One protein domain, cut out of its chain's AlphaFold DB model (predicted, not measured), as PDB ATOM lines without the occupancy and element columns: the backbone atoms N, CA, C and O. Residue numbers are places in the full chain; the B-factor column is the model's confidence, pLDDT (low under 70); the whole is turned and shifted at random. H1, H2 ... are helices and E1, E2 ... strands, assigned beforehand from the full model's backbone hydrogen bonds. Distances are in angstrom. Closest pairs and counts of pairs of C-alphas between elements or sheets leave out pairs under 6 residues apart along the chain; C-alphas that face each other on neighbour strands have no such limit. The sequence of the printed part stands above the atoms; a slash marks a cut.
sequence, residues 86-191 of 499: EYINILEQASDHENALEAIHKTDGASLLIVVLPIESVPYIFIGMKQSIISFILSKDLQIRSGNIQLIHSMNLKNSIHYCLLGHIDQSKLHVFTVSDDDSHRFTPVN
ATOM      1  N   GLU A  86     143.897 107.356 150.501       84.00
ATOM      2  CA  GLU A  86     144.008 108.799 150.555       84.00
ATOM      3  C   GLU A  86     144.657 109.193 151.886       84.00
ATOM      4  O   GLU A  86     144.368 108.622 152.940       84.00
ATOM      5  N   TYR A  87     145.608 110.125 151.834       84.06
ATOM      6  CA  TYR A  87     146.328 110.604 153.010       84.06
ATOM      7  C   TYR A  87     145.944 112.051 153.280       84.06
ATOM      8  O   TYR A  87     146.211 112.923 152.453       84.06
ATOM      9  N   ILE A  88     145.371 112.296 154.455       85.31
ATOM     10  CA  ILE A  88     144.996 113.622 154.930       85.31
ATOM     11  C   ILE A  88     145.824 113.943 156.168       85.31
ATOM     12  O   ILE A  88     145.761 113.231 157.168       85.31
ATOM     13  N   ASN A  89     146.559 115.052 156.120       83.25
ATOM     14  CA  ASN A  89     147.252 115.598 157.279       83.25
ATOM     15  C   ASN A  89     146.650 116.949 157.666       83.25
ATOM     16  O   ASN A  89     146.829 117.930 156.947       83.25
ATOM     17  N   ILE A  90     145.964 116.997 158.806       82.25
ATOM     18  CA  ILE A  90     145.320 118.217 159.309       82.25
ATOM     19  C   ILE A  90     146.252 118.980 160.268       82.25
ATOM     20  O   ILE A  90     145.972 120.119 160.612       82.25
ATOM     21  N   LEU A  91     147.416 118.425 160.636       73.44
ATOM     22  CA  LEU A  91     148.384 119.107 161.512       73.44
ATOM     23  C   LEU A  91     148.965 120.394 160.901       73.44
ATOM     24  O   LEU A  91     149.367 121.292 161.633       73.44
ATOM     25  N   GLU A  92     149.028 120.482 159.569       62.62
ATOM     26  CA  GLU A  92     149.583 121.642 158.851       62.62
ATOM     27  C   GLU A  92     148.538 122.732 158.568       62.62
ATOM     28  O   GLU A  92     148.883 123.833 158.137       62.62
ATOM     29  N   GLN A  93     147.259 122.436 158.796       63.16
ATOM     30  CA  GLN A  93     146.157 123.350 158.541       63.16
ATOM     31  C   GLN A  93     145.665 123.902 159.882       63.16
ATOM     32  O   GLN A  93     145.404 123.153 160.821       63.16
ATOM     33  N   ALA A  94     145.551 125.227 160.003       54.81
ATOM     34  CA  ALA A  94     144.909 125.857 161.154       54.81
ATOM     35  C   ALA A  94     143.387 125.638 161.065       54.81
ATOM     36  O   ALA A  94     142.639 126.560 160.745       54.81
ATOM     37  N   SER A  95     142.952 124.396 161.266       59.59
ATOM     38  CA  SER A  95     141.570 123.958 161.076       59.59
ATOM     39  C   SER A  95     140.870 123.817 162.419       59.59
ATOM     40  O   SER A  95     141.408 123.226 163.358       59.59
ATOM     41  N   ASP A  96     139.649 124.328 162.503       70.88
ATOM     42  CA  ASP A  96     138.708 123.951 163.553       70.88
ATOM     43  C   ASP A  96     138.097 122.560 163.272       70.88
ATOM     44  O   ASP A  96     138.311 121.944 162.221       70.88
ATOM     45  N   HIS A  97     137.354 122.043 164.250       77.56
ATOM     46  CA  HIS A  97     136.745 120.716 164.196       77.56
ATOM     47  C   HIS A  97     135.816 120.520 162.985       77.56
ATOM     48  O   HIS A  97     135.822 119.449 162.376       77.56
ATOM     49  N   GLU A  98     135.075 121.558 162.589       79.38
ATOM     50  CA  GLU A  98     134.169 121.512 161.436       79.38
ATOM     51  C   GLU A  98     134.939 121.410 160.115       79.38
ATOM     52  O   GLU A  98     134.635 120.540 159.299       79.38
ATOM     53  N   ASN A  99     135.996 122.209 159.935       78.00
ATOM     54  CA  ASN A  99     136.850 122.149 158.747       78.00
ATOM     55  C   ASN A  99     137.581 120.801 158.625       78.00
ATOM     56  O   ASN A  99     137.751 120.275 157.521       78.00
ATOM     57  N   ALA A 100     137.995 120.215 159.753       78.81
ATOM     58  CA  ALA A 100     138.635 118.902 159.781       78.81
ATOM     59  C   ALA A 100     137.678 117.779 159.346       78.81
ATOM     60  O   ALA A 100     138.042 116.932 158.526       78.81
ATOM     61  N   LEU A 101     136.438 117.796 159.844       82.06
ATOM     62  CA  LEU A 101     135.401 116.858 159.417       82.06
ATOM     63  C   LEU A 101     135.005 117.079 157.954       82.06
ATOM     64  O   LEU A 101     134.846 116.105 157.220       82.06
ATOM     65  N   GLU A 102     134.898 118.328 157.493       82.62
ATOM     66  CA  GLU A 102     134.593 118.642 156.094       82.62
ATOM     67  C   GLU A 102     135.673 118.099 155.140       82.62
ATOM     68  O   GLU A 102     135.343 117.528 154.097       82.62
ATOM     69  N   ALA A 103     136.955 118.197 155.510       81.75
ATOM     70  CA  ALA A 103     138.064 117.628 154.740       81.75
ATOM     71  C   ALA A 103     137.958 116.098 154.617       81.75
ATOM     72  O   ALA A 103     138.126 115.557 153.524       81.75
ATOM     73  N   ILE A 104     137.600 115.404 155.702       84.00
ATOM     74  CA  ILE A 104     137.340 113.955 155.686       84.00
ATOM     75  C   ILE A 104     136.070 113.643 154.875       84.00
ATOM     76  O   ILE A 104     136.008 112.629 154.187       84.00
ATOM     77  N   HIS A 105     135.047 114.501 154.910       81.44
ATOM     78  CA  HIS A 105     133.803 114.318 154.156       81.44
ATOM     79  C   HIS A 105     133.952 114.526 152.644       81.44
ATOM     80  O   HIS A 105     133.171 113.932 151.896       81.44
ATOM     81  N   LYS A 106     134.933 115.311 152.186       81.00
ATOM     82  CA  LYS A 106     135.184 115.578 150.758       81.00
ATOM     83  C   LYS A 106     135.883 114.437 150.009       81.00
ATOM     84  O   LYS A 106     135.888 114.466 148.784       81.00
ATOM     85  N   THR A 107     136.419 113.438 150.711       77.69
ATOM     86  CA  THR A 107     137.062 112.264 150.094       77.69
ATOM     87  C   THR A 107     136.056 111.290 149.491       77.69
ATOM     88  O   THR A 107     134.918 111.177 149.969       77.69
ATOM     89  N   ASP A 108     136.461 110.560 148.452       67.06
ATOM     90  CA  ASP A 108     135.592 109.594 147.775       67.06
ATOM     91  C   ASP A 108     135.206 108.421 148.696       67.06
ATOM     92  O   ASP A 108     135.987 107.917 149.499       67.06
ATOM     93  N   GLY A 109     133.951 107.971 148.609       58.28
ATOM     94  CA  GLY A 109     133.331 107.102 149.621       58.28
ATOM     95  C   GLY A 109     133.824 105.649 149.696       58.28
ATOM     96  O   GLY A 109     133.354 104.922 150.569       58.28
ATOM     97  N   ALA A 110     134.722 105.217 148.805       57.44
ATOM     98  CA  ALA A 110     135.167 103.823 148.690       57.44
ATOM     99  C   ALA A 110     136.668 103.604 148.967       57.44
ATOM    100  O   ALA A 110     137.123 102.463 148.882       57.44
ATOM    101  N   SER A 111     137.435 104.650 149.291       66.81
ATOM    102  CA  SER A 111     138.872 104.537 149.564       66.81
ATOM    103  C   SER A 111     139.169 104.326 151.052       66.81
ATOM    104  O   SER A 111     138.480 104.831 151.947       66.81
ATOM    105  N   LEU A 112     140.225 103.553 151.317       79.44
ATOM    106  CA  LEU A 112     140.861 103.519 152.628       79.44
ATOM    107  C   LEU A 112     141.470 104.899 152.898       79.44
ATOM    108  O   LEU A 112     142.100 105.491 152.021       79.44
ATOM    109  N   LEU A 113     141.306 105.398 154.115       86.94
ATOM    110  CA  LEU A 113     141.764 106.718 154.501       86.94
ATOM    111  C   LEU A 113     142.791 106.617 155.629       86.94
ATOM    112  O   LEU A 113     142.605 105.875 156.597       86.94
ATOM    113  N   ILE A 114     143.861 107.397 155.500       88.62
ATOM    114  CA  ILE A 114     144.796 107.687 156.583       88.62
ATOM    115  C   ILE A 114     144.624 109.157 156.945       88.62
ATOM    116  O   ILE A 114     144.982 110.032 156.155       88.62
ATOM    117  N   VAL A 115     144.082 109.433 158.129       88.06
ATOM    118  CA  VAL A 115     143.859 110.802 158.617       88.06
ATOM    119  C   VAL A 115     144.741 111.069 159.820       88.06
ATOM    120  O   VAL A 115     144.713 110.307 160.783       88.06
ATOM    121  N   VAL A 116     145.482 112.171 159.789       87.00
ATOM    122  CA  VAL A 116     146.222 112.682 160.943       87.00
ATOM    123  C   VAL A 116     145.499 113.900 161.505       87.00
ATOM    124  O   VAL A 116     145.347 114.904 160.805       87.00
ATOM    125  N   LEU A 117     145.049 113.805 162.757       84.94
ATOM    126  CA  LEU A 117     144.250 114.822 163.441       84.94
ATOM    127  C   LEU A 117     144.945 115.325 164.711       84.94
ATOM    128  O   LEU A 117     145.427 114.504 165.494       84.94
ATOM    129  N   PRO A 118     144.943 116.642 164.972       80.62
ATOM    130  CA  PRO A 118     145.298 117.172 166.281       80.62
ATOM    131  C   PRO A 118     144.091 117.049 167.223       80.62
ATOM    132  O   PRO A 118     143.127 117.809 167.108       80.62
ATOM    133  N   ILE A 119     144.118 116.077 168.135       77.00
ATOM    134  CA  ILE A 119     143.092 115.930 169.174       77.00
ATOM    135  C   ILE A 119     143.684 116.493 170.462       77.00
ATOM    136  O   ILE A 119     144.648 115.954 171.004       77.00
ATOM    137  N   GLU A 120     143.137 117.616 170.919       72.62
ATOM    138  CA  GLU A 120     143.708 118.400 172.020       72.62
ATOM    139  C   GLU A 120     145.199 118.750 171.794       72.62
ATOM    140  O   GLU A 120     145.530 119.491 170.869       72.62
ATOM    141  N   SER A 121     146.109 118.255 172.642       65.62
ATOM    142  CA  SER A 121     147.559 118.476 172.550       65.62
ATOM    143  C   SER A 121     148.329 117.316 171.908       65.62
ATOM    144  O   SER A 121     149.556 117.373 171.869       65.62
ATOM    145  N   VAL A 122     147.648 116.264 171.433       71.25
ATOM    146  CA  VAL A 122     148.289 115.041 170.923       71.25
ATOM    147  C   VAL A 122     147.840 114.749 169.483       71.25
ATOM    148  O   VAL A 122     146.642 114.730 169.194       71.25
ATOM    149  N   PRO A 123     148.771 114.494 168.546       79.75
ATOM    150  CA  PRO A 123     148.420 114.050 167.204       79.75
ATOM    151  C   PRO A 123     147.981 112.578 167.199       79.75
ATOM    152  O   PRO A 123     148.700 111.704 167.686       79.75
ATOM    153  N   TYR A 124     146.833 112.293 166.586       83.62
ATOM    154  CA  TYR A 124     146.319 110.942 166.357       83.62
ATOM    155  C   TYR A 124     146.314 110.597 164.867       83.62
ATOM    156  O   TYR A 124     146.014 111.439 164.024       83.62
ATOM    157  N   ILE A 125     146.599 109.336 164.548       87.50
ATOM    158  CA  ILE A 125     146.485 108.753 163.212       87.50
ATOM    159  C   ILE A 125     145.328 107.764 163.210       87.50
ATOM    160  O   ILE A 125     145.306 106.824 164.002       87.50
ATOM    161  N   PHE A 126     144.415 107.939 162.267       88.00
ATOM    162  CA  PHE A 126     143.310 107.037 161.985       88.00
ATOM    163  C   PHE A 126     143.580 106.323 160.665       88.00
ATOM    164  O   PHE A 126     143.825 106.981 159.657       88.00
ATOM    165  N   ILE A 127     143.525 104.993 160.667       89.00
ATOM    166  CA  ILE A 127     143.647 104.151 159.472       89.00
ATOM    167  C   ILE A 127     142.373 103.324 159.364       89.00
ATOM    168  O   ILE A 127     142.055 102.563 160.276       89.00
ATOM    169  N   GLY A 128     141.628 103.473 158.274       87.69
ATOM    170  CA  GLY A 128     140.416 102.691 158.052       87.69
ATOM    171  C   GLY A 128     139.489 103.307 157.016       87.69
ATOM    172  O   GLY A 128     139.864 104.199 156.261       87.69
ATOM    173  N   MET A 129     138.247 102.831 156.981       85.75
ATOM    174  CA  MET A 129     137.221 103.396 156.106       85.75
ATOM    175  C   MET A 129     136.757 104.760 156.620       85.75
ATOM    176  O   MET A 129     136.536 104.934 157.821       85.75
ATOM    177  N   LYS A 130     136.498 105.695 155.699       84.69
ATOM    178  CA  LYS A 130     135.958 107.035 155.984       84.69
ATOM    179  C   LYS A 130     134.806 107.024 156.997       84.69
ATOM    180  O   LYS A 130     134.844 107.758 157.980       84.69
ATOM    181  N   GLN A 131     133.798 106.175 156.779       82.62
ATOM    182  CA  GLN A 131     132.634 106.081 157.671       82.62
ATOM    183  C   GLN A 131     133.022 105.640 159.084       82.62
ATOM    184  O   GLN A 131     132.505 106.185 160.048       82.62
ATOM    185  N   SER A 132     133.948 104.687 159.221       81.62
ATOM    186  CA  SER A 132     134.395 104.208 160.531       81.62
ATOM    187  C   SER A 132     135.167 105.284 161.292       81.62
ATOM    188  O   SER A 132     134.970 105.426 162.492       81.62
ATOM    189  N   ILE A 133     135.997 106.068 160.593       85.31
ATOM    190  CA  ILE A 133     136.740 107.190 161.185       85.31
ATOM    191  C   ILE A 133     135.771 108.276 161.668       85.31
ATOM    192  O   ILE A 133     135.838 108.675 162.827       85.31
ATOM    193  N   ILE A 134     134.834 108.710 160.818       83.38
ATOM    194  CA  ILE A 134     133.839 109.736 161.174       83.38
ATOM    195  C   ILE A 134     132.971 109.268 162.344       83.38
ATOM    196  O   ILE A 134     132.824 109.993 163.325       83.38
ATOM    197  N   SER A 135     132.426 108.049 162.270       80.88
ATOM    198  CA  SER A 135     131.584 107.496 163.333       80.88
ATOM    199  C   SER A 135     132.318 107.436 164.668       80.88
ATOM    200  O   SER A 135     131.713 107.748 165.684       80.88
ATOM    201  N   PHE A 136     133.608 107.088 164.669       81.69
ATOM    202  CA  PHE A 136     134.412 107.046 165.888       81.69
ATOM    203  C   PHE A 136     134.688 108.440 166.468       81.69
ATOM    204  O   PHE A 136     134.573 108.636 167.673       81.69
ATOM    205  N   ILE A 137     135.017 109.424 165.620       81.56
ATOM    206  CA  ILE A 137     135.232 110.813 166.061       81.56
ATOM    207  C   ILE A 137     133.967 111.367 166.724       81.56
ATOM    208  O   ILE A 137     134.050 111.958 167.798       81.56
ATOM    209  N   LEU A 138     132.804 111.132 166.106       78.94
ATOM    210  CA  LEU A 138     131.515 111.595 166.617       78.94
ATOM    211  C   LEU A 138     131.058 110.814 167.858       78.94
ATOM    212  O   LEU A 138     130.540 111.418 168.791       78.94
ATOM    213  N   SER A 139     131.244 109.486 167.903       75.50
ATOM    214  CA  SER A 139     130.801 108.660 169.039       75.50
ATOM    215  C   SER A 139     131.619 108.898 170.306       75.50
ATOM    216  O   SER A 139     131.091 108.761 171.408       75.50
ATOM    217  N   LYS A 140     132.901 109.251 170.156       74.62
ATOM    218  CA  LYS A 140     133.813 109.547 171.267       74.62
ATOM    219  C   LYS A 140     133.926 111.034 171.604       74.62
ATOM    220  O   LYS A 140     134.721 111.369 172.477       74.62
ATOM    221  N   ASP A 141     133.152 111.897 170.942       75.88
ATOM    222  CA  ASP A 141     133.159 113.356 171.131       75.88
ATOM    223  C   ASP A 141     134.585 113.956 171.091       75.88
ATOM    224  O   ASP A 141     134.986 114.766 171.929       75.88
ATOM    225  N   LEU A 142     135.406 113.498 170.133       78.38
ATOM    226  CA  LEU A 142     136.819 113.886 170.050       78.38
ATOM    227  C   LEU A 142     136.952 115.324 169.547       78.38
ATOM    228  O   LEU A 142     136.686 115.611 168.380       78.38
ATOM    229  N   GLN A 143     137.444 116.228 170.395       76.75
ATOM    230  CA  GLN A 143     137.628 117.625 170.008       76.75
ATOM    231  C   GLN A 143     138.920 117.833 169.212       76.75
ATOM    232  O   GLN A 143     140.030 117.725 169.735       76.75
ATOM    233  N   ILE A 144     138.762 118.195 167.938       78.81
ATOM    234  CA  ILE A 144     139.881 118.517 167.044       78.81
ATOM    235  C   ILE A 144     140.215 119.996 167.235       78.81
ATOM    236  O   ILE A 144     139.396 120.866 166.927       78.81
ATOM    237  N   ARG A 145     141.396 120.287 167.784       70.75
ATOM    238  CA  ARG A 145     141.864 121.653 168.051       70.75
ATOM    239  C   ARG A 145     143.356 121.735 167.762       70.75
ATOM    240  O   ARG A 145     144.117 120.891 168.216       70.75
ATOM    241  N   SER A 146     143.786 122.765 167.040       63.91
ATOM    242  CA  SER A 146     145.209 123.023 166.817       63.91
ATOM    243  C   SER A 146     145.876 123.520 168.110       63.91
ATOM    244  O   SER A 146     145.665 124.646 168.556       63.91
ATOM    245  N   GLY A 147     146.667 122.656 168.753       58.75
ATOM    246  CA  GLY A 147     147.570 123.036 169.844       58.75
ATOM    247  C   GLY A 147     148.917 123.583 169.343       58.75
ATOM    248  O   GLY A 147     149.194 123.579 168.145       58.75
ATOM    249  N   ASN A 148     149.800 123.988 170.268       55.00
ATOM    250  CA  ASN A 148     151.224 124.252 169.989       55.00
ATOM    251  C   ASN A 148     151.982 122.928 169.758       55.00
ATOM    252  O   ASN A 148     152.865 122.559 170.529       55.00
ATOM    253  N   ILE A 149     151.595 122.175 168.732       58.06
ATOM    254  CA  ILE A 149     152.239 120.913 168.367       58.06
ATOM    255  C   ILE A 149     153.473 121.262 167.527       58.06
ATOM    256  O   ILE A 149     153.368 122.020 166.560       58.06
ATOM    257  N   GLN A 150     154.652 120.748 167.897       54.94
ATOM    258  CA  GLN A 150     155.842 120.874 167.051       54.94
ATOM    259  C   GLN A 150     155.532 120.275 165.673       54.94
ATOM    260  O   GLN A 150     155.097 119.131 165.561       54.94
ATOM    261  N   LEU A 151     155.699 121.085 164.627       55.72
ATOM    262  CA  LEU A 151     155.334 120.743 163.254       55.72
ATOM    263  C   LEU A 151     156.145 119.537 162.762       55.72
ATOM    264  O   LEU A 151     157.298 119.671 162.355       55.72
ATOM    265  N   ILE A 152     155.519 118.361 162.747       57.84
ATOM    266  CA  ILE A 152     156.046 117.194 162.040       57.84
ATOM    267  C   ILE A 152     155.873 117.453 160.537       57.84
ATOM    268  O   ILE A 152     154.748 117.557 160.054       57.84
ATOM    269  N   HIS A 153     156.970 117.535 159.779       56.84
ATOM    270  CA  HIS A 153     156.914 117.699 158.319       56.84
ATOM    271  C   HIS A 153     156.082 116.579 157.648       56.84
ATOM    272  O   HIS A 153     156.453 115.401 157.728       56.84
ATOM    273  N   SER A 154     155.004 116.937 156.930       57.25
ATOM    274  CA  SER A 154     154.039 115.999 156.313       57.25
ATOM    275  C   SER A 154     154.658 114.912 155.441       57.25
ATOM    276  O   SER A 154     154.233 113.757 155.498       57.25
ATOM    277  N   MET A 155     155.670 115.256 154.640       53.25
ATOM    278  CA  MET A 155     156.294 114.310 153.711       53.25
ATOM    279  C   MET A 155     156.998 113.162 154.454       53.25
ATOM    280  O   MET A 155     156.888 112.000 154.062       53.25
ATOM    281  N   ASN A 156     157.650 113.469 155.579       61.94
ATOM    282  CA  ASN A 156     158.314 112.471 156.418       61.94
ATOM    283  C   ASN A 156     157.299 111.649 157.218       61.94
ATOM    284  O   ASN A 156     157.496 110.447 157.408       61.94
ATOM    285  N   LEU A 157     156.197 112.270 157.649       69.00
ATOM    286  CA  LEU A 157     155.132 111.592 158.382       69.00
ATOM    287  C   LEU A 157     154.396 110.571 157.506       69.00
ATOM    288  O   LEU A 157     154.253 109.420 157.913       69.00
ATOM    289  N   LYS A 158     154.012 110.947 156.278       71.94
ATOM    290  CA  LYS A 158     153.356 110.041 155.322       71.94
ATOM    291  C   LYS A 158     154.202 108.796 155.043       71.94
ATOM    292  O   LYS A 158     153.695 107.679 155.129       71.94
ATOM    293  N   ASN A 159     155.496 108.979 154.769       64.38
ATOM    294  CA  ASN A 159     156.421 107.870 154.512       64.38
ATOM    295  C   ASN A 159     156.606 106.973 155.747       64.38
ATOM    296  O   ASN A 159     156.634 105.750 155.620       64.38
ATOM    297  N   SER A 160     156.676 107.570 156.941       61.69
ATOM    298  CA  SER A 160     156.823 106.828 158.200       61.69
ATOM    299  C   SER A 160     155.587 105.979 158.509       61.69
ATOM    300  O   SER A 160     155.721 104.814 158.868       61.69
ATOM    301  N   ILE A 161     154.383 106.526 158.315       69.62
ATOM    302  CA  ILE A 161     153.123 105.787 158.487       69.62
ATOM    303  C   ILE A 161     153.042 104.644 157.474       69.62
ATOM    304  O   ILE A 161     152.760 103.510 157.855       69.62
ATOM    305  N   HIS A 162     153.344 104.917 156.201       71.88
ATOM    306  CA  HIS A 162     153.305 103.894 155.161       71.88
ATOM    307  C   HIS A 162     154.234 102.715 155.473       71.88
ATOM    308  O   HIS A 162     153.831 101.568 155.310       71.88
ATOM    309  N   TYR A 163     155.450 102.987 155.956       62.88
ATOM    310  CA  TYR A 163     156.428 101.946 156.265       62.88
ATOM    311  C   TYR A 163     156.101 101.192 157.561       62.88
ATOM    312  O   TYR A 163     156.075  99.962 157.580       62.88
ATOM    313  N   CYS A 164     155.833 101.915 158.652       56.72
ATOM    314  CA  CYS A 164     155.660 101.316 159.976       56.72
ATOM    315  C   CYS A 164     154.295 100.644 160.160       56.72
ATOM    316  O   CYS A 164     154.188  99.697 160.936       56.72
ATOM    317  N   LEU A 165     153.258 101.117 159.460       71.88
ATOM    318  CA  LEU A 165     151.874 100.674 159.645       71.88
ATOM    319  C   LEU A 165     151.303  99.966 158.404       71.88
ATOM    320  O   LEU A 165     150.094  99.755 158.338       71.88
ATOM    321  N   LEU A 166     152.145  99.532 157.452       70.62
ATOM    322  CA  LEU A 166     151.721  98.848 156.216       70.62
ATOM    323  C   LEU A 166     150.754  97.682 156.479       70.62
ATOM    324  O   LEU A 166     149.731  97.548 155.815       70.62
ATOM    325  N   GLY A 167     151.038  96.879 157.511       64.25
ATOM    326  CA  GLY A 167     150.197  95.745 157.900       64.25
ATOM    327  C   GLY A 167     148.801  96.127 158.410       64.25
ATOM    328  O   GLY A 167     147.931  95.260 158.431       64.25
ATOM    329  N   HIS A 168     148.588  97.386 158.807       71.44
ATOM    330  CA  HIS A 168     147.296  97.950 159.219       71.44
ATOM    331  C   HIS A 168     146.578  98.668 158.072       71.44
ATOM    332  O   HIS A 168     145.353  98.670 158.039       71.44
ATOM    333  N   ILE A 169     147.326  99.240 157.124       70.56
ATOM    334  CA  ILE A 169     146.785  99.878 155.912       70.56
ATOM    335  C   ILE A 169     146.073  98.832 155.040       70.56
ATOM    336  O   ILE A 169     145.004  99.084 154.505       70.56
ATOM    337  N   ASP A 170     146.587  97.605 154.977       63.69
ATOM    338  CA  ASP A 170     145.955  96.528 154.203       63.69
ATOM    339  C   ASP A 170     144.714  95.900 154.888       63.69
ATOM    340  O   ASP A 170     144.159  94.916 154.391       63.69
ATOM    341  N   GLN A 171     144.264  96.436 156.033       64.75
ATOM    342  CA  GLN A 171     143.117  95.929 156.796       64.75
ATOM    343  C   GLN A 171     141.928  96.896 156.717       64.75
ATOM    344  O   GLN A 171     142.055  98.093 156.934       64.75
ATOM    345  N   SER A 172     140.724  96.370 156.482       60.28
ATOM    346  CA  SER A 172     139.477  97.154 156.437       60.28
ATOM    347  C   SER A 172     138.933  97.560 157.818       60.28
ATOM    348  O   SER A 172     137.821  98.082 157.916       60.28
ATOM    349  N   LYS A 173     139.691  97.317 158.895       76.38
ATOM    350  CA  LYS A 173     139.321  97.648 160.276       76.38
ATOM    351  C   LYS A 173     139.844  99.039 160.646       76.38
ATOM    352  O   LYS A 173     140.903  99.444 160.184       76.38
ATOM    353  N   LEU A 174     139.114  99.755 161.505       78.88
ATOM    354  CA  LEU A 174     139.604 101.002 162.089       78.88
ATOM    355  C   LEU A 174     140.754 100.716 163.065       78.88
ATOM    356  O   LEU A 174     140.596  99.957 164.023       78.88
ATOM    357  N   HIS A 175     141.883 101.373 162.837       82.00
ATOM    358  CA  HIS A 175     143.027 101.413 163.735       82.00
ATOM    359  C   HIS A 175     143.342 102.861 164.093       82.00
ATOM    360  O   HIS A 175     143.289 103.744 163.236       82.00
ATOM    361  N   VAL A 176     143.677 103.097 165.360       80.19
ATOM    362  CA  VAL A 176     143.997 104.427 165.881       80.19
ATOM    363  C   VAL A 176     145.353 104.370 166.570       80.19
ATOM    364  O   VAL A 176     145.629 103.428 167.311       80.19
ATOM    365  N   PHE A 177     146.193 105.368 166.322       83.44
ATOM    366  CA  PHE A 177     147.521 105.495 166.919       83.44
ATOM    367  C   PHE A 177     147.734 106.917 167.429       83.44
ATOM    368  O   PHE A 177     147.278 107.861 166.791       83.44
ATOM    369  N   THR A 178     148.456 107.088 168.531       81.88
ATOM    370  CA  THR A 178     149.032 108.387 168.912       81.88
ATOM    371  C   THR A 178     150.411 108.548 168.291       81.88
ATOM    372  O   THR A 178     151.127 107.561 168.103       81.88
ATOM    373  N   VAL A 179     150.798 109.789 168.007       74.31
ATOM    374  CA  VAL A 179     152.131 110.142 167.507       74.31
ATOM    375  C   VAL A 179     152.907 110.866 168.597       74.31
ATOM    376  O   VAL A 179     152.428 111.863 169.132       74.31
ATOM    377  N   SER A 180     154.110 110.383 168.895       70.62
ATOM    378  CA  SER A 180     155.062 111.045 169.789       70.62
ATOM    379  C   SER A 180     156.457 110.961 169.183       70.62
ATOM    380  O   SER A 180     156.914 109.868 168.866       70.62
ATOM    381  N   ASP A 181     157.134 112.096 169.012       58.84
ATOM    382  CA  ASP A 181     158.547 112.103 168.605       58.84
ATOM    383  C   ASP A 181     159.496 111.993 169.823       58.84
ATOM    384  O   ASP A 181     160.678 111.708 169.648       58.84
ATOM    385  N   ASP A 182     158.972 112.154 171.045       53.72
ATOM    386  CA  ASP A 182     159.731 112.064 172.304       53.72
ATOM    387  C   ASP A 182     159.748 110.641 172.900       53.72
ATOM    388  O   ASP A 182     160.503 110.365 173.833       53.72
ATOM    389  N   ASP A 183     158.907 109.732 172.392       53.75
ATOM    390  CA  ASP A 183     158.788 108.361 172.893       53.75
ATOM    391  C   ASP A 183     159.584 107.362 172.032       53.75
ATOM    392  O   ASP A 183     159.719 107.491 170.815       53.75
ATOM    393  N   SER A 184     160.067 106.306 172.685       45.03
ATOM    394  CA  SER A 184     160.690 105.117 172.094       45.03
ATOM    395  C   SER A 184     159.849 104.461 170.987       45.03
ATOM    396  O   SER A 184     160.394 103.844 170.066       45.03
ATOM    397  N   HIS A 185     158.524 104.622 171.042       53.69
ATOM    398  CA  HIS A 185     157.593 104.213 170.000       53.69
ATOM    399  C   HIS A 185     156.927 105.427 169.359       53.69
ATOM    400  O   HIS A 185     156.022 106.034 169.923       53.69
ATOM    401  N   ARG A 186     157.327 105.724 168.116       62.91
ATOM    402  CA  ARG A 186     156.781 106.863 167.368       62.91
ATOM    403  C   ARG A 186     155.268 106.786 167.145       62.91
ATOM    404  O   ARG A 186     154.594 107.812 167.097       62.91
ATOM    405  N   PHE A 187     154.746 105.567 166.984       72.25
ATOM    406  CA  PHE A 187     153.323 105.285 166.816       72.25
ATOM    407  C   PHE A 187     152.869 104.296 167.884       72.25
ATOM    408  O   PHE A 187     153.224 103.117 167.826       72.25
ATOM    409  N   THR A 188     152.058 104.762 168.827       74.81
ATOM    410  CA  THR A 188     151.539 103.918 169.910       74.81
ATOM    411  C   THR A 188     150.082 103.564 169.620       74.81
ATOM    412  O   THR A 188     149.274 104.471 169.409       74.81
ATOM    413  N   PRO A 189     149.713 102.270 169.549       73.69
ATOM    414  CA  PRO A 189     148.348 101.865 169.240       73.69
ATOM    415  C   PRO A 189     147.389 102.249 170.366       73.69
ATOM    416  O   PRO A 189     147.650 102.006 171.544       73.69
ATOM    417  N   VAL A 190     146.238 102.791 169.987       70.62
ATOM    418  CA  VAL A 190     145.138 103.117 170.892       70.62
ATOM    419  C   VAL A 190     144.119 101.992 170.801       70.62
ATOM    420  O   VAL A 190     143.554 101.726 169.738       70.62
ATOM    421  N   ASN A 191     143.884 101.309 171.920       61.66
ATOM    422  CA  ASN A 191     142.887 100.249 171.982       61.66
ATOM    423  C   ASN A 191     141.484 100.856 171.884       61.66
ATOM    424  O   ASN A 191     140.976 101.449 172.832       61.66
TER     425      ASN A 191
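This is residues 86 to 191 of the 499 residues of an uncharacterized protein of Bacillus mesophilum (UniProt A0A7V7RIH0). A strongly twisted sheet of five strands makes the middle layer, with H1 and H2 side by side over one face and H3 crossing the other. The longest strands, E2 and E3, form a hairpin in the middle of the sheet, and the short helix H4 only grazes it. The printed part has 106 residues, with four named helices and five named strands in the order E1 H1 E2 E3 H2 H3 H4 E4 E5. The sheet, of order E1 E2 E3 E4 E5, is mixed, and the class is mixed, helices and strands. The whole is compact, with a radius of gyration of the C-alphas of 12.7 A, and rounded, spanning 34 by 31 by 26 A.

In the sheet, E2, residues 112 to 119, and E3, residues 122 to 129, form an antiparallel hairpin, with N 115 and O 126 2.9 A apart, within hydrogen-bond range. E1, residues 86 to 89, is an edge strand parallel to E2, with N 88 and O 114 at 2.9 A. E4, residues 175 to 179, is antiparallel to E3, with N 125 and O 177 at 2.8 A. E5, residues 187 to 190, the other edge strand, forms a hairpin with E4, with N 190 and O 176 at 2.8 A. H1, residues 97 to 105, lies over E2 at a height over the sheet of 10.2 A and runs along the strands; E1, H1 and E2 form a strand-helix-strand unit, two parallel neighbour strands with a helix between, whose crossover is right-handed. H2, residues 130 to 139, is on the same face at a height of 9.7 A. H1 and H2 touch, closest at the C-alphas of Ile 104 and Lys 130, 7.1 A, at a shallow tilt of 26 degrees, opposite ways. H3, residues 154 to 164, is on the opposite face at a height of 8.7 A, and only just across the strands, at 60.1 degrees to E2 on the local plane. H4, residues 166 to 169, only grazes the sheet with residues 168 to 169. Every O i to N i+4 pair is within hydrogen-bond range in H1, H2 and H3; H4 is too short for such a pair.

E3 measures 21.9 A from first to last C-alpha, E2 20.8 A, H3 15.2 A and H2 14.1 A. E1 begins at C-alpha 86 (144.008, 108.799, 150.555), and E5 ends at C-alpha 190 (145.138, 103.117, 170.892).

The C-alphas farthest apart, of Gly 109 and Ser 184, are 35.5 A apart. The printed part has no cut. The link from H2 to H3, residues 140 to 153, is long. The mean pLDDT of the printed part is 72.6; 37 residues are under 70, among them residues 146 to 157 and 181 to 186.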